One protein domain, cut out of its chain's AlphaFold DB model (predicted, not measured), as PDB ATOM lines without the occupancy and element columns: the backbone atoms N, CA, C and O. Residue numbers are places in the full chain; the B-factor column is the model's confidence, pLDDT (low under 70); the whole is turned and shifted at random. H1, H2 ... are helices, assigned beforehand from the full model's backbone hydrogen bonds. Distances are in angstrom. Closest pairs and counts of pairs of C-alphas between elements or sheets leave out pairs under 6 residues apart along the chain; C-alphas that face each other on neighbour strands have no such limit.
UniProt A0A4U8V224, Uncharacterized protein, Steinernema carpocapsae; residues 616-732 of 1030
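What this domain is: This is residues 616 to 732 of the 1030 residues of an uncharacterized protein of Steinernema carpocapsae (UniProt A0A4U8V224). Two long helices, H3 and H4, cross at a steep angle and come near each other at one place, and H2 packs on both of them. H1 packs on H4 and H2, the small H5 lies by the far end of H2, and two stretches stick out of this body, residues 677 to 686 and residues 726 to 732 of H6. The printed part has 117 residues with six named helices, H1 to H6 in chain order, and no named strand; its class is all helix, and the helix packing is mostly crossed. It is compact, with a radius of gyration of the C-alphas of 14.7 A, yet elongated, spanning 50 by 30 by 21 A.

How they stand to each other: The longest helix is H3, residues 659 to 679. With its residues 668 to 676 alone it touches H2, residues 625 to 636; the closest C-alphas are those of Glu 634 and Phe 668, 6.7 A apart. The two form a helical hairpin, opposite ways at a tilt of 36 degrees, only just steep. H4, residues 689 to 708, is close to H3 but not clearly touching, with the closest C-alphas, those of Ile 669 and Glu 693, 6.9 A apart at a steep tilt of 66 degrees. H2 is the hub, touching four helices. It touches H4 at a steep tilt of 66 degrees, the same way, with residues 628 to 632 of H2 and 696 to 700 of H4 alone; the closest C-alphas, those of Ile 631 and Ala 696, are 7.4 A apart. H1, residues 616 to 623, touches H4 at a shallow tilt of 27 degrees, opposite ways, by residues 695 to 703 of H4 alone; the C-alphas of Leu 616 and Ala 699, the closest, are 4.7 A apart. H1 also touches H2, by residues 626 to 628 of H2 alone, closest at the C-alphas of Ala 620 and Leu 628, 5.9 A. H5, residues 716 to 719, only just touches H2, with 3 pairs of C-alphas within 8 A, the closest those of Leu 632 and Lys 718, 7.5 A. H6, residues 721 to 732, touches no helix; it is apart from H1, H3 and H4. Every O i to N i+4 pair is within hydrogen-bond range in H1, H2, H3 and H4, against 7 of 8 in H6; H5 is too short for such a pair.

Where its parts are: H3 is 30.3 A from first to last C-alpha, H4 28.7 A, H6 16.9 A, H2 16.4 A, H1 10.5 A and H5 5.0 A. C-alpha 616, where H1 begins, is at (11.598, -36.619, -26.594), and C-alpha 732, where H6 ends, at (20.343, -63.076, -7.459).

The domain as a whole: The C-alphas of Lys 683 and Glu 732, the two farthest apart, are 50.5 A apart. The printed part has no cut. The link from H2 to H3, residues 637 to 658, is long. The mean pLDDT of the printed part is 80.4; residues 679 to 687, 712 and 724 to 732 are under 70.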
ATOM      1  N   LEU A 616      11.000 -35.789 -25.549       89.50
ATOM      2  CA  LEU A 616      11.598 -36.619 -26.594       89.50
ATOM      3  C   LEU A 616      11.342 -36.065 -27.998       89.50
ATOM      4  O   LEU A 616      12.302 -35.827 -28.724       89.50
ATOM      5  N   ASP A 617      10.087 -35.773 -28.357       86.75
ATOM      6  CA  ASP A 617       9.738 -35.143 -29.643       86.75
ATOM      7  C   ASP A 617      10.472 -33.808 -29.825       86.75
ATOM      8  O   ASP A 617      10.980 -33.486 -30.902       86.75
ATOM      9  N   ILE A 618      10.540 -33.016 -28.750       86.12
ATOM     10  CA  ILE A 618      11.244 -31.736 -28.728       86.12
ATOM     11  C   ILE A 618      12.747 -31.950 -28.925       86.12
ATOM     12  O   ILE A 618      13.359 -31.171 -29.655       86.12
ATOM     13  N   PHE A 619      13.345 -32.977 -28.315       91.06
ATOM     14  CA  PHE A 619      14.764 -33.275 -28.481       91.06
ATOM     15  C   PHE A 619      15.084 -33.780 -29.894       91.06
ATOM     16  O   PHE A 619      15.875 -33.143 -30.598       91.06
ATOM     17  N   ALA A 620      14.424 -34.853 -30.340       90.88
ATOM     18  CA  ALA A 620      14.646 -35.477 -31.645       90.88
ATOM     19  C   ALA A 620      14.455 -34.477 -32.797       90.88
ATOM     20  O   ALA A 620      15.276 -34.403 -33.708       90.88
ATOM     21  N   ARG A 621      13.434 -33.609 -32.722       90.25
ATOM     22  CA  ARG A 621      13.206 -32.549 -33.720       90.25
ATOM     23  C   ARG A 621      14.273 -31.446 -33.714       90.25
ATOM     24  O   ARG A 621      14.508 -30.836 -34.755       90.25
ATOM     25  N   VAL A 622      14.855 -31.110 -32.560       86.62
ATOM     26  CA  VAL A 622      15.797 -29.975 -32.433       86.62
ATOM     27  C   VAL A 622      17.246 -30.387 -32.708       86.62
ATOM     28  O   VAL A 622      18.027 -29.555 -33.176       86.62
ATOM     29  N   TYR A 623      17.607 -31.644 -32.437       88.06
ATOM     30  CA  TYR A 623      18.989 -32.122 -32.518       88.06
ATOM     31  C   TYR A 623      19.199 -33.265 -33.527       88.06
ATOM     32  O   TYR A 623      20.247 -33.303 -34.178       88.06
ATOM     33  N   GLY A 624      18.187 -34.110 -33.733       91.94
ATOM     34  CA  GLY A 624      18.192 -35.274 -34.625       91.94
ATOM     35  C   GLY A 624      17.699 -36.534 -33.905       91.94
ATOM     36  O   GLY A 624      17.851 -36.649 -32.690       91.94
ATOM     37  N   GLU A 625      17.135 -37.487 -34.648       90.50
ATOM     38  CA  GLU A 625      16.798 -38.815 -34.109       90.50
ATOM     39  C   GLU A 625      18.085 -39.581 -33.751       90.50
ATOM     40  O   GLU A 625      18.179 -40.148 -32.672       90.50
ATOM     41  N   ASP A 626      19.126 -39.496 -34.586       88.44
ATOM     42  CA  ASP A 626      20.476 -40.022 -34.320       88.44
ATOM     43  C   ASP A 626      21.131 -39.415 -33.061       88.44
ATOM     44  O   ASP A 626      21.807 -40.117 -32.310       88.44
ATOM     45  N   ASP A 627      20.875 -38.137 -32.762       87.00
ATOM     46  CA  ASP A 627      21.334 -37.515 -31.514       87.00
ATOM     47  C   ASP A 627      20.593 -38.082 -30.284       87.00
ATOM     48  O   ASP A 627      21.178 -38.139 -29.207       87.00
ATOM     49  N   LEU A 628      19.325 -38.499 -30.422       89.75
ATOM     50  CA  LEU A 628      18.566 -39.187 -29.363       89.75
ATOM     51  C   LEU A 628      18.959 -40.669 -29.249       89.75
ATOM     52  O   LEU A 628      19.026 -41.214 -28.151       89.75
ATOM     53  N   GLN A 629      19.265 -41.312 -30.372       88.88
ATOM     54  CA  GLN A 629      19.731 -42.693 -30.436       88.88
ATOM     55  C   GLN A 629      21.086 -42.852 -29.728       88.88
ATOM     56  O   GLN A 629      21.231 -43.743 -28.899       88.88
ATOM     57  N   HIS A 630      22.039 -41.938 -29.942       86.06
ATOM     58  CA  HIS A 630      23.294 -41.930 -29.177       86.06
ATOM     59  C   HIS A 630      23.102 -41.603 -27.686       86.06
ATOM     60  O   HIS A 630      23.913 -42.027 -26.868       86.06
ATOM     61  N   ILE A 631      22.039 -40.879 -27.311       87.62
ATOM     62  CA  ILE A 631      21.660 -40.696 -25.899       87.62
ATOM     63  C   ILE A 631      21.180 -42.021 -25.294       87.62
ATOM     64  O   ILE A 631      21.569 -42.336 -24.176       87.62
ATOM     65  N   LEU A 632      20.385 -42.814 -26.017       87.75
ATOM     66  CA  LEU A 632      19.960 -44.145 -25.566       87.75
ATOM     67  C   LEU A 632      21.152 -45.111 -25.435       87.75
ATOM     68  O   LEU A 632      21.302 -45.749 -24.399       87.75
ATOM     69  N   GLU A 633      22.022 -45.167 -26.447       88.06
ATOM     70  CA  GLU A 633      23.190 -46.062 -26.491       88.06
ATOM     71  C   GLU A 633      24.202 -45.795 -25.368       88.06
ATOM     72  O   GLU A 633      24.583 -46.705 -24.640       88.06
ATOM     73  N   GLU A 634      24.661 -44.549 -25.211       86.31
ATOM     74  CA  GLU A 634      25.732 -44.233 -24.253       86.31
ATOM     75  C   GLU A 634      25.239 -44.266 -22.793       86.31
ATOM     76  O   GLU A 634      26.040 -44.518 -21.895       86.31
ATOM     77  N   ILE A 635      23.939 -44.042 -22.549       86.75
ATOM     78  CA  ILE A 635      23.339 -44.243 -21.220       86.75
ATOM     79  C   ILE A 635      23.188 -45.750 -20.952       86.75
ATOM     80  O   ILE A 635      23.568 -46.186 -19.868       86.75
ATOM     81  N   GLY A 636      22.759 -46.550 -21.942       86.06
ATOM     82  CA  GLY A 636      22.705 -48.020 -21.845       86.06
ATOM     83  C   GLY A 636      24.051 -48.643 -21.464       86.06
ATOM     84  O   GLY A 636      24.115 -49.542 -20.635       86.06
ATOM     85  N   ASN A 637      25.145 -48.076 -21.977       87.75
ATOM     86  CA  ASN A 637      26.517 -48.474 -21.656       87.75
ATOM     87  C   ASN A 637      27.014 -48.030 -20.255       87.75
ATOM     88  O   ASN A 637      28.203 -48.182 -19.967       87.75
ATOM     89  N   SER A 638      26.179 -47.432 -19.393       89.00
ATOM     90  CA  SER A 638      26.609 -46.864 -18.105       89.00
ATOM     91  C   SER A 638      25.646 -47.203 -16.946       89.00
ATOM     92  O   SER A 638      24.674 -46.479 -16.710       89.00
ATOM     93  N   PRO A 639      25.949 -48.250 -16.144       86.06
ATOM     94  CA  PRO A 639      25.097 -48.722 -15.038       86.06
ATOM     95  C   PRO A 639      24.717 -47.659 -13.991       86.06
ATOM     96  O   PRO A 639      23.668 -47.744 -13.350       86.06
ATOM     97  N   LEU A 640      25.534 -46.610 -13.848       86.44
ATOM     98  CA  LEU A 640      25.303 -45.490 -12.925       86.44
ATOM     99  C   LEU A 640      23.998 -44.718 -13.207       86.44
ATOM    100  O   LEU A 640      23.487 -44.035 -12.319       86.44
ATOM    101  N   PHE A 641      23.432 -44.823 -14.415       83.56
ATOM    102  CA  PHE A 641      22.141 -44.217 -14.760       83.56
ATOM    103  C   PHE A 641      20.918 -45.056 -14.361       83.56
ATOM    104  O   PHE A 641      19.792 -44.550 -14.434       83.56
ATOM    105  N   TYR A 642      21.127 -46.296 -13.916       81.00
ATOM    106  CA  TYR A 642      20.070 -47.263 -13.601       81.00
ATOM    107  C   TYR A 642      20.041 -47.613 -12.114       81.00
ATOM    108  O   TYR A 642      18.976 -47.554 -11.501       81.00
ATOM    109  N   GLN A 643      21.216 -47.789 -11.502       83.00
ATOM    110  CA  GLN A 643      21.384 -48.055 -10.067       83.00
ATOM    111  C   GLN A 643      20.813 -46.965  -9.135       83.00
ATOM    112  O   GLN A 643      20.510 -47.250  -7.979       83.00
ATOM    113  N   PHE A 644      20.662 -45.722  -9.605       80.56
ATOM    114  CA  PHE A 644      20.158 -44.599  -8.804       80.56
ATOM    115  C   PHE A 644      18.700 -44.245  -9.141       80.56
ATOM    116  O   PHE A 644      18.331 -44.244 -10.314       80.56
ATOM    117  N   ASP A 645      17.876 -43.889  -8.147       79.88
ATOM    118  CA  ASP A 645      16.464 -43.512  -8.334       79.88
ATOM    119  C   ASP A 645      16.223 -41.991  -8.263       79.88
ATOM    120  O   ASP A 645      16.122 -41.387  -7.197       79.88
ATOM    121  N   PHE A 646      16.062 -41.370  -9.434       75.88
ATOM    122  CA  PHE A 646      15.830 -39.928  -9.582       75.88
ATOM    123  C   PHE A 646      14.454 -39.431  -9.119       75.88
ATOM    124  O   PHE A 646      14.278 -38.211  -9.007       75.88
ATOM    125  N   GLU A 647      13.474 -40.315  -8.915       75.31
ATOM    126  CA  GLU A 647      12.140 -39.926  -8.449       75.31
ATOM    127  C   GLU A 647      12.075 -39.947  -6.919       75.31
ATOM    128  O   GLU A 647      11.679 -38.937  -6.330       75.31
ATOM    129  N   ARG A 648      12.598 -41.002  -6.276       78.31
ATOM    130  CA  ARG A 648      12.802 -41.059  -4.815       78.31
ATOM    131  C   ARG A 648      13.702 -39.935  -4.297       78.31
ATOM    132  O   ARG A 648      13.398 -39.327  -3.276       78.31
ATOM    133  N   GLU A 649      14.770 -39.622  -5.026       78.38
ATOM    134  CA  GLU A 649      15.791 -38.640  -4.626       78.38
ATOM    135  C   GLU A 649      15.489 -37.208  -5.121       78.38
ATOM    136  O   GLU A 649      16.329 -36.310  -5.060       78.38
ATOM    137  N   GLY A 650      14.278 -36.958  -5.641       84.25
ATOM    138  CA  GLY A 650      13.785 -35.605  -5.932       84.25
ATOM    139  C   GLY A 650      14.569 -34.827  -7.001       84.25
ATOM    140  O   GLY A 650      14.550 -33.593  -7.012       84.25
ATOM    141  N   VAL A 651      15.268 -35.503  -7.919       85.25
ATOM    142  CA  VAL A 651      16.219 -34.861  -8.843       85.25
ATOM    143  C   VAL A 651      15.488 -34.087  -9.954       85.25
ATOM    144  O   VAL A 651      15.042 -34.645 -10.959       85.25
ATOM    145  N   VAL A 652      15.355 -32.766  -9.773       81.56
ATOM    146  CA  VAL A 652      14.666 -31.854 -10.718       81.56
ATOM    147  C   VAL A 652      15.553 -31.374 -11.880       81.56
ATOM    148  O   VAL A 652      15.049 -31.157 -12.979       81.56
ATOM    149  N   GLU A 653      16.861 -31.201 -11.673       86.19
ATOM    150  CA  GLU A 653      17.815 -30.717 -12.688       86.19
ATOM    151  C   GLU A 653      19.112 -31.541 -12.647       86.19
ATOM    152  O   GLU A 653      19.503 -32.007 -11.581       86.19
ATOM    153  N   PHE A 654      19.833 -31.653 -13.771       84.44
ATOM    154  CA  PHE A 654      21.079 -32.440 -13.876       84.44
ATOM    155  C   PHE A 654      22.192 -32.025 -12.896       84.44
ATOM    156  O   PHE A 654      23.054 -32.824 -12.549       84.44
ATOM    157  N   LYS A 655      22.165 -30.782 -12.402       87.25
ATOM    158  CA  LYS A 655      23.088 -30.285 -11.366       87.25
ATOM    159  C   LYS A 655      22.787 -30.825  -9.954       87.25
ATOM    160  O   LYS A 655      23.522 -30.508  -9.028       87.25
ATOM    161  N   HIS A 656      21.675 -31.544  -9.783       89.88
ATOM    162  CA  HIS A 656      21.287 -32.252  -8.557       89.88
ATOM    163  C   HIS A 656      21.506 -33.773  -8.687       89.88
ATOM    164  O   HIS A 656      21.026 -34.530  -7.850       89.88
ATOM    165  N   LEU A 657      22.185 -34.238  -9.745       87.38
ATOM    166  CA  LEU A 657      22.684 -35.610  -9.803       87.38
ATOM    167  C   LEU A 657      23.720 -35.830  -8.680       87.38
ATOM    168  O   LEU A 657      24.517 -34.923  -8.426       87.38
ATOM    169  N   PRO A 658      23.773 -37.019  -8.050       88.81
ATOM    170  CA  PRO A 658      24.881 -37.395  -7.172       88.81
ATOM    171  C   PRO A 658      26.215 -37.282  -7.905       88.81
ATOM    172  O   PRO A 658      26.278 -37.589  -9.094       88.81
ATOM    173  N   LEU A 659      27.292 -36.919  -7.203       88.81
ATOM    174  CA  LEU A 659      28.603 -36.663  -7.819       88.81
ATOM    175  C   LEU A 659      29.096 -37.776  -8.781       88.81
ATOM    176  O   LEU A 659      29.555 -37.412  -9.865       88.81
ATOM    177  N   PRO A 660      28.946 -39.092  -8.497       86.44
ATOM    178  CA  PRO A 660      29.318 -40.145  -9.452       86.44
ATOM    179  C   PRO A 660      28.493 -40.101 -10.750       86.44
ATOM    180  O   PRO A 660      29.045 -40.131 -11.850       86.44
ATOM    181  N   VAL A 661      27.170 -39.954 -10.630       88.75
ATOM    182  CA  VAL A 661      26.240 -39.897 -11.772       88.75
ATOM    183  C   VAL A 661      26.387 -38.576 -12.536       88.75
ATOM    184  O   VAL A 661      26.247 -38.540 -13.755       88.75
ATOM    185  N   GLN A 662      26.721 -37.482 -11.845       89.00
ATOM    186  CA  GLN A 662      27.024 -36.191 -12.457       89.00
ATOM    187  C   GLN A 662      28.332 -36.245 -13.258       89.00
ATOM    188  O   GLN A 662      28.395 -35.689 -14.354       89.00
ATOM    189  N   GLY A 663      29.356 -36.942 -12.749       90.69
ATOM    190  CA  GLY A 663      30.591 -37.230 -13.480       90.69
ATOM    191  C   GLY A 663      30.311 -37.997 -14.772       90.69
ATOM    192  O   GLY A 663      30.647 -37.509 -15.854       90.69
ATOM    193  N   ALA A 664      29.597 -39.123 -14.666       87.69
ATOM    194  CA  ALA A 664      29.171 -39.922 -15.814       87.69
ATOM    195  C   ALA A 664      28.353 -39.099 -16.827       87.69
ATOM    196  O   ALA A 664      28.637 -39.143 -18.022       87.69
ATOM    197  N   TRP A 665      27.390 -38.289 -16.367       91.31
ATOM    198  CA  TRP A 665      26.573 -37.416 -17.220       91.31
ATOM    199  C   TRP A 665      27.406 -36.370 -17.971       91.31
ATOM    200  O   TRP A 665      27.193 -36.146 -19.163       91.31
ATOM    201  N   ASN A 666      28.378 -35.746 -17.304       90.44
ATOM    202  CA  ASN A 666      29.260 -34.763 -17.929       90.44
ATOM    203  C   ASN A 666      30.166 -35.414 -18.990       90.44
ATOM    204  O   ASN A 666      30.300 -34.880 -20.092       90.44
ATOM    205  N   GLU A 667      30.750 -36.580 -18.696       89.56
ATOM    206  CA  GLU A 667      31.577 -37.329 -19.652       89.56
ATOM    207  C   GLU A 667      30.759 -37.783 -20.873       89.56
ATOM    208  O   GLU A 667      31.171 -37.579 -22.016       89.56
ATOM    209  N   PHE A 668      29.562 -38.323 -20.636       90.25
ATOM    210  CA  PHE A 668      28.579 -38.700 -21.652       90.25
ATOM    211  C   PHE A 668      28.219 -37.532 -22.583       90.25
ATOM    212  O   PHE A 668      28.344 -37.646 -23.804       90.25
ATOM    213  N   ILE A 669      27.841 -36.374 -22.032       88.75
ATOM    214  CA  ILE A 669      27.533 -35.183 -22.834       88.75
ATOM    215  C   ILE A 669      28.746 -34.761 -23.674       88.75
ATOM    216  O   ILE A 669      28.595 -34.435 -24.856       88.75
ATOM    217  N   LEU A 670      29.959 -34.810 -23.113       87.50
ATOM    218  CA  LEU A 670      31.188 -34.504 -23.848       87.50
ATOM    219  C   LEU A 670      31.468 -35.522 -24.967       87.50
ATOM    220  O   LEU A 670      31.842 -35.101 -26.066       87.50
ATOM    221  N   LYS A 671      31.227 -36.824 -24.748       86.00
ATOM    222  CA  LYS A 671      31.292 -37.872 -25.786       86.00
ATOM    223  C   LYS A 671      30.326 -37.575 -26.929       86.00
ATOM    224  O   LYS A 671      30.766 -37.490 -28.077       86.00
ATOM    225  N   VAL A 672      29.047 -37.323 -26.640       83.31
ATOM    226  CA  VAL A 672      28.035 -37.049 -27.675       83.31
ATOM    227  C   VAL A 672      28.346 -35.749 -28.431       83.31
ATOM    228  O   VAL A 672      28.329 -35.737 -29.664       83.31
ATOM    229  N   ILE A 673      28.749 -34.673 -27.742       84.00
ATOM    230  CA  ILE A 673      29.184 -33.417 -28.384       84.00
ATOM    231  C   ILE A 673      30.432 -33.632 -29.261       84.00
ATOM    232  O   ILE A 673      30.523 -33.053 -30.348       84.00
ATOM    233  N   LYS A 674      31.391 -34.470 -28.841       85.94
ATOM    234  CA  LYS A 674      32.592 -34.819 -29.623       85.94
ATOM    235  C   LYS A 674      32.228 -35.626 -30.876       85.94
ATOM    236  O   LYS A 674      32.624 -35.229 -31.970       85.94
ATOM    237  N   LYS A 675      31.411 -36.677 -30.739       80.12
ATOM    238  CA  LYS A 675      30.875 -37.523 -31.829       80.12
ATOM    239  C   LYS A 675      30.150 -36.661 -32.878       80.12
ATOM    240  O   LYS A 675      30.446 -36.735 -34.070       80.12
ATOM    241  N   ARG A 676      29.312 -35.721 -32.422       76.06
ATOM    242  CA  ARG A 676      28.567 -34.761 -33.257       76.06
ATOM    243  C   ARG A 676      29.452 -33.794 -34.056       76.06
ATOM    244  O   ARG A 676      29.121 -33.471 -35.196       76.06
ATOM    245  N   LYS A 677      30.578 -33.336 -33.488       76.56
ATOM    246  CA  LYS A 677      31.563 -32.485 -34.195       76.56
ATOM    247  C   LYS A 677      32.241 -33.212 -35.363       76.56
ATOM    248  O   LYS A 677      32.664 -32.541 -36.302       76.56
ATOM    249  N   VAL A 678      32.333 -34.545 -35.309       71.12
ATOM    250  CA  VAL A 678      32.884 -35.384 -36.385       71.12
ATOM    251  C   VAL A 678      31.838 -35.641 -37.474       71.12
ATOM    252  O   VAL A 678      32.134 -35.463 -38.651       71.12
ATOM    253  N   THR A 679      30.603 -36.004 -37.107       66.31
ATOM    254  CA  THR A 679      29.572 -36.413 -38.083       66.31
ATOM    255  C   THR A 679      28.892 -35.253 -38.817       66.31
ATOM    256  O   THR A 679      28.571 -35.379 -39.996       66.31
ATOM    257  N   LYS A 680      28.663 -34.105 -38.161       62.78
ATOM    258  CA  LYS A 680      27.873 -32.980 -38.709       62.78
ATOM    259  C   LYS A 680      28.773 -31.768 -39.006       62.78
ATOM    260  O   LYS A 680      28.719 -30.732 -38.345       62.78
ATOM    261  N   GLY A 681      29.639 -31.920 -40.013       51.03
ATOM    262  CA  GLY A 681      30.758 -31.015 -40.318       51.03
ATOM    263  C   GLY A 681      30.405 -29.533 -40.544       51.03
ATOM    264  O   GLY A 681      29.823 -29.171 -41.566       51.03
ATOM    265  N   ARG A 682      30.837 -28.671 -39.605       48.25
ATOM    266  CA  ARG A 682      30.901 -27.180 -39.590       48.25
ATOM    267  C   ARG A 682      29.664 -26.342 -39.994       48.25
ATOM    268  O   ARG A 682      29.653 -25.157 -39.681       48.25
ATOM    269  N   LYS A 683      28.630 -26.885 -40.645       48.81
ATOM    270  CA  LYS A 683      27.483 -26.120 -41.194       48.81
ATOM    271  C   LYS A 683      26.291 -25.942 -40.243       48.81
ATOM    272  O   LYS A 683      25.265 -25.394 -40.644       48.81
ATOM    273  N   HIS A 684      26.397 -26.372 -38.988       53.62
ATOM    274  CA  HIS A 684      25.447 -26.014 -37.933       53.62
ATOM    275  C   HIS A 684      26.191 -25.236 -36.847       53.62
ATOM    276  O   HIS A 684      27.253 -25.662 -36.396       53.62
ATOM    277  N   GLY A 685      25.663 -24.061 -36.490       56.38
ATOM    278  CA  GLY A 685      26.317 -23.137 -35.560       56.38
ATOM    279  C   GLY A 685      26.471 -23.714 -34.153       56.38
ATOM    280  O   GLY A 685      25.825 -24.702 -33.803       56.38
ATOM    281  N   LEU A 686      27.315 -23.079 -33.332       59.41
ATOM    282  CA  LEU A 686      27.481 -23.459 -31.928       59.41
ATOM    283  C   LEU A 686      26.127 -23.380 -31.209       59.41
ATOM    284  O   LEU A 686      25.601 -22.296 -30.956       59.41
ATOM    285  N   TYR A 687      25.579 -24.543 -30.869       69.94
ATOM    286  CA  TYR A 687      24.461 -24.640 -29.945       69.94
ATOM    287  C   TYR A 687      24.961 -24.317 -28.537       69.94
ATOM    288  O   TYR A 687      26.041 -24.754 -28.141       69.94
ATOM    289  N   ASP A 688      24.149 -23.592 -27.773       80.62
ATOM    290  CA  ASP A 688      24.340 -23.411 -26.336       80.62
ATOM    291  C   ASP A 688      24.366 -24.788 -25.649       80.62
ATOM    292  O   ASP A 688      23.350 -25.490 -25.603       80.62
ATOM    293  N   GLN A 689      25.543 -25.178 -25.150       85.44
ATOM    294  CA  GLN A 689      25.784 -26.464 -24.496       85.44
ATOM    295  C   GLN A 689      24.807 -26.682 -23.327       85.44
ATOM    296  O   GLN A 689      24.173 -27.734 -23.251       85.44
ATOM    297  N   THR A 690      24.554 -25.642 -22.528       85.19
ATOM    298  CA  THR A 690      23.586 -25.637 -21.416       85.19
ATOM    299  C   THR A 690      22.159 -25.991 -21.851       85.19
ATOM    300  O   THR A 690      21.372 -26.543 -21.078       85.19
ATOM    301  N   GLN A 691      21.781 -25.650 -23.089       85.50
ATOM    302  CA  GLN A 691      20.478 -26.004 -23.660       85.50
ATOM    303  C   GLN A 691      20.447 -27.412 -24.247       85.50
ATOM    304  O   GLN A 691      19.376 -28.021 -24.243       85.50
ATOM    305  N   TYR A 692      21.575 -27.918 -24.751       90.62
ATOM    306  CA  TYR A 692      21.700 -29.313 -25.171       90.62
ATOM    307  C   TYR A 692      21.573 -30.235 -23.952       90.62
ATOM    308  O   TYR A 692      20.636 -31.028 -23.891       90.62
ATOM    309  N   GLU A 693      22.412 -30.023 -22.934       91.75
ATOM    310  CA  GLU A 693      22.414 -30.733 -21.644       91.75
ATOM    311  C   GLU A 693      21.024 -30.797 -21.011       91.75
ATOM    312  O   GLU A 693      20.506 -31.878 -20.732       91.75
ATOM    313  N   ARG A 694      20.368 -29.641 -20.838       90.56
ATOM    314  CA  ARG A 694      19.041 -29.576 -20.212       90.56
ATOM    315  C   ARG A 694      17.975 -30.342 -20.995       90.56
ATOM    316  O   ARG A 694      17.087 -30.931 -20.387       90.56
ATOM    317  N   LYS A 695      18.010 -30.310 -22.330       91.12
ATOM    318  CA  LYS A 695      17.009 -31.011 -23.146       91.12
ATOM    319  C   LYS A 695      17.304 -32.508 -23.233       91.12
ATOM    320  O   LYS A 695      16.351 -33.275 -23.187       91.12
ATOM    321  N   ALA A 696      18.575 -32.911 -23.292       92.12
ATOM    322  CA  ALA A 696      18.989 -34.311 -23.198       92.12
ATOM    323  C   ALA A 696      18.523 -34.920 -21.866       92.12
ATOM    324  O   ALA A 696      17.840 -35.941 -21.857       92.12
ATOM    325  N   PHE A 697      18.777 -34.222 -20.752       93.81
ATOM    326  CA  PHE A 697      18.335 -34.626 -19.415       93.81
ATOM    327  C   PHE A 697      16.810 -34.763 -19.323       93.81
ATOM    328  O   PHE A 697      16.302 -35.771 -18.841       93.81
ATOM    329  N   ASN A 698      16.063 -33.787 -19.850       90.06
ATOM    330  CA  ASN A 698      14.598 -33.830 -19.846       90.06
ATOM    331  C   ASN A 698      14.009 -34.913 -20.769       90.06
ATOM    332  O   ASN A 698      12.903 -35.381 -20.506       90.06
ATOM    333  N   ALA A 699      14.698 -35.285 -21.853       90.75
ATOM    334  CA  ALA A 699      14.294 -36.378 -22.736       90.75
ATOM    335  C   ALA A 699      14.531 -37.740 -22.064       90.75
ATOM    336  O   ALA A 699      13.616 -38.559 -22.008       90.75
ATOM    337  N   TRP A 700      15.710 -37.944 -21.474       89.88
ATOM    338  CA  TRP A 700      16.050 -39.159 -20.732       89.88
ATOM    339  C   TRP A 700      15.207 -39.352 -19.465       89.88
ATOM    340  O   TRP A 700      14.678 -40.443 -19.258       89.88
ATOM    341  N   LYS A 701      14.969 -38.299 -18.667       90.88
ATOM    342  CA  LYS A 701      14.062 -38.389 -17.508       90.88
ATOM    343  C   LYS A 701      12.654 -38.844 -17.920       90.88
ATOM    344  O   LYS A 701      12.027 -39.603 -17.190       90.88
ATOM    345  N   LEU A 702      12.178 -38.424 -19.095       88.25
ATOM    346  CA  LEU A 702      10.875 -38.840 -19.615       88.25
ATOM    347  C   LEU A 702      10.875 -40.283 -20.152       88.25
ATOM    348  O   LEU A 702       9.920 -41.003 -19.885       88.25
ATOM    349  N   LEU A 703      11.940 -40.727 -20.836       86.88
ATOM    350  CA  LEU A 703      12.123 -42.144 -21.207       86.88
ATOM    351  C   LEU A 703      12.035 -43.046 -19.975       86.88
ATOM    352  O   LEU A 703      11.250 -43.991 -19.948       86.88
ATOM    353  N   ARG A 704      12.812 -42.711 -18.940       85.31
ATOM    354  CA  ARG A 704      12.885 -43.492 -17.706       85.31
ATOM    355  C   ARG A 704      11.539 -43.534 -16.974       85.31
ATOM    356  O   ARG A 704      11.099 -44.613 -16.598       85.31
ATOM    357  N   SER A 705      10.883 -42.387 -16.795       84.25
ATOM    358  CA  SER A 705       9.595 -42.312 -16.089       84.25
ATOM    359  C   SER A 705       8.495 -43.101 -16.825       84.25
ATOM    360  O   SER A 705       7.773 -43.873 -16.198       84.25
ATOM    361  N   ASN A 706       8.436 -43.021 -18.164       83.56
ATOM    362  CA  ASN A 706       7.515 -43.835 -18.971       83.56
ATOM    363  C   ASN A 706       7.759 -45.346 -18.795       83.56
ATOM    364  O   ASN A 706       6.800 -46.096 -18.611       83.56
ATOM    365  N   TYR A 707       9.028 -45.777 -18.822       83.19
ATOM    366  CA  TYR A 707       9.413 -47.183 -18.671       83.19
ATOM    367  C   TYR A 707       8.978 -47.761 -17.315       83.19
ATOM    368  O   TYR A 707       8.258 -48.757 -17.275       83.19
ATOM    369  N   TYR A 708       9.335 -47.112 -16.198       78.94
ATOM    370  CA  TYR A 708       8.946 -47.595 -14.863       78.94
ATOM    371  C   TYR A 708       7.429 -47.532 -14.627       78.94
ATOM    372  O   TYR A 708       6.876 -48.398 -13.953       78.94
ATOM    373  N   ALA A 709       6.734 -46.569 -15.241       78.69
ATOM    374  CA  ALA A 709       5.273 -46.505 -15.241       78.69
ATOM    375  C   ALA A 709       4.599 -47.549 -16.163       78.69
ATOM    376  O   ALA A 709       3.369 -47.588 -16.227       78.69
ATOM    377  N   LYS A 710       5.376 -48.380 -16.880       83.69
ATOM    378  CA  LYS A 710       4.916 -49.365 -17.879       83.69
ATOM    379  C   LYS A 710       3.995 -48.747 -18.946       83.69
ATOM    380  O   LYS A 710       3.044 -49.377 -19.407       83.69
ATOM    381  N   VAL A 711       4.268 -47.495 -19.322       74.75
ATOM    382  CA  VAL A 711       3.513 -46.751 -20.339       74.75
ATOM    383  C   VAL A 711       4.096 -47.071 -21.718       74.75
ATOM    384  O   VAL A 711       5.216 -46.633 -21.982       74.75
ATOM    385  N   PRO A 712       3.361 -47.770 -22.609       68.62
ATOM    386  CA  PRO A 712       3.897 -48.209 -23.893       68.62
ATOM    387  C   PRO A 712       4.313 -47.020 -24.770       68.62
ATOM    388  O   PRO A 712       3.511 -46.124 -25.060       68.62
ATOM    389  N   GLY A 713       5.574 -47.015 -25.192       76.06
ATOM    390  CA  GLY A 713       6.242 -45.908 -25.863       76.06
ATOM    391  C   GLY A 713       7.011 -46.301 -27.128       76.06
ATOM    392  O   GLY A 713       7.334 -47.453 -27.397       76.06
ATOM    393  N   ARG A 714       7.355 -45.283 -27.931       77.12
ATOM    394  CA  ARG A 714       8.083 -45.415 -29.215       77.12
ATOM    395  C   ARG A 714       9.509 -45.994 -29.082       77.12
ATOM    396  O   ARG A 714      10.156 -46.237 -30.097       77.12
ATOM    397  N   TYR A 715      10.023 -46.157 -27.864       78.69
ATOM    398  CA  TYR A 715      11.428 -46.492 -27.607       78.69
ATOM    399  C   TYR A 715      11.607 -47.727 -26.717       78.69
ATOM    400  O   TYR A 715      12.739 -48.042 -26.375       78.69
ATOM    401  N   ASP A 716      10.536 -48.433 -26.359       77.19
ATOM    402  CA  ASP A 716      10.572 -49.487 -25.336       77.19
ATOM    403  C   ASP A 716      11.428 -50.685 -25.778       77.19
ATOM    404  O   ASP A 716      12.253 -51.174 -25.012       77.19
ATOM    405  N   GLU A 717      11.349 -51.066 -27.060       78.25
ATOM    406  CA  GLU A 717      12.244 -52.048 -27.701       78.25
ATOM    407  C   GLU A 717      13.731 -51.659 -27.584       78.25
ATOM    408  O   GLU A 717      14.608 -52.515 -27.523       78.25
ATOM    409  N   LYS A 718      14.028 -50.354 -27.531       75.44
ATOM    410  CA  LYS A 718      15.386 -49.800 -27.382       75.44
ATOM    411  C   LYS A 718      15.803 -49.603 -25.925       75.44
ATOM    412  O   LYS A 718      16.916 -49.153 -25.678       75.44
ATOM    413  N   LEU A 719      14.921 -49.919 -24.980       77.75
ATOM    414  CA  LEU A 719      15.181 -49.961 -23.543       77.75
ATOM    415  C   LEU A 719      15.249 -51.410 -23.030       77.75
ATOM    416  O   LEU A 719      15.183 -51.629 -21.824       77.75
ATOM    417  N   ALA A 720      15.396 -52.399 -23.925       75.00
ATOM    418  CA  ALA A 720      15.400 -53.825 -23.594       75.00
ATOM    419  C   ALA A 720      16.372 -54.196 -22.455       75.00
ATOM    420  O   ALA A 720      15.984 -54.955 -21.568       75.00
ATOM    421  N   PHE A 721      17.554 -53.570 -22.416       73.81
ATOM    422  CA  PHE A 721      18.574 -53.732 -21.370       73.81
ATOM    423  C   PHE A 721      18.072 -53.420 -19.942       73.81
ATOM    424  O   PHE A 721      18.606 -53.946 -18.970       73.81
ATOM    425  N   LEU A 722      17.015 -52.609 -19.779       72.06
ATOM    426  CA  LEU A 722      16.400 -52.350 -18.467       72.06
ATOM    427  C   LEU A 722      15.608 -53.551 -17.926       72.06
ATOM    428  O   LEU A 722      15.328 -53.601 -16.726       72.06
ATOM    429  N   ASN A 723      15.209 -54.488 -18.794       74.00
ATOM    430  CA  ASN A 723      14.560 -55.734 -18.382       74.00
ATOM    431  C   ASN A 723      15.605 -56.757 -17.919       74.00
ATOM    432  O   ASN A 723      15.351 -57.493 -16.971       74.00
ATOM    433  N   GLU A 724      16.772 -56.780 -18.569       66.88
ATOM    434  CA  GLU A 724      17.866 -57.719 -18.290       66.88
ATOM    435  C   GLU A 724      18.416 -57.504 -16.867       66.88
ATOM    436  O   GLU A 724      18.453 -58.451 -16.085       66.88
ATOM    437  N   GLU A 725      18.678 -56.253 -16.455       61.00
ATOM    438  CA  GLU A 725      19.122 -55.931 -15.081       61.00
ATOM    439  C   GLU A 725      18.038 -56.200 -14.007       61.00
ATOM    440  O   GLU A 725      18.357 -56.450 -12.843       61.00
ATOM    441  N   HIS A 726      16.744 -56.151 -14.363       57.72
ATOM    442  CA  HIS A 726      15.674 -56.574 -13.444       57.72
ATOM    443  C   HIS A 726      15.659 -58.094 -13.275       57.72
ATOM    444  O   HIS A 726      15.545 -58.573 -12.151       57.72
ATOM    445  N   GLN A 727      15.826 -58.846 -14.366       53.56
ATOM    446  CA  GLN A 727      15.887 -60.303 -14.305       53.56
ATOM    447  C   GLN A 727      17.115 -60.782 -13.523       53.56
ATOM    448  O   GLN A 727      16.954 -61.642 -12.665       53.56
ATOM    449  N   GLU A 728      18.305 -60.204 -13.729       57.12
ATOM    450  CA  GLU A 728      19.489 -60.555 -12.923       57.12
ATOM    451  C   GLU A 728      19.252 -60.353 -11.419       57.12
ATOM    452  O   GLU A 728      19.586 -61.234 -10.634       57.12
ATOM    453  N   LYS A 729      18.598 -59.260 -11.002       55.69
ATOM    454  CA  LYS A 729      18.301 -59.001  -9.579       55.69
ATOM    455  C   LYS A 729      17.230 -59.922  -8.999       55.69
ATOM    456  O   LYS A 729      17.356 -60.343  -7.847       55.69
ATOM    457  N   ASP A 730      16.211 -60.266  -9.782       49.75
ATOM    458  CA  ASP A 730      15.218 -61.269  -9.388       49.75
ATOM    459  C   ASP A 730      15.872 -62.664  -9.256       49.75
ATOM    460  O   ASP A 730      15.541 -63.403  -8.327       49.75
ATOM    461  N   TYR A 731      16.859 -63.003 -10.100       50.91
ATOM    462  CA  TYR A 731      17.633 -64.250  -9.996       50.91
ATOM    463  C   TYR A 731      18.652 -64.250  -8.842       50.91
ATOM    464  O   TYR A 731      18.679 -65.221  -8.090       50.91
ATOM    465  N   GLU A 732      19.430 -63.181  -8.618       50.44
ATOM    466  CA  GLU A 732      20.343 -63.076  -7.459       50.44
ATOM    467  C   GLU A 732      19.581 -63.214  -6.132       50.44
ATOM    468  O   GLU A 732      20.041 -63.885  -5.207       50.44
TER     469      GLU A 732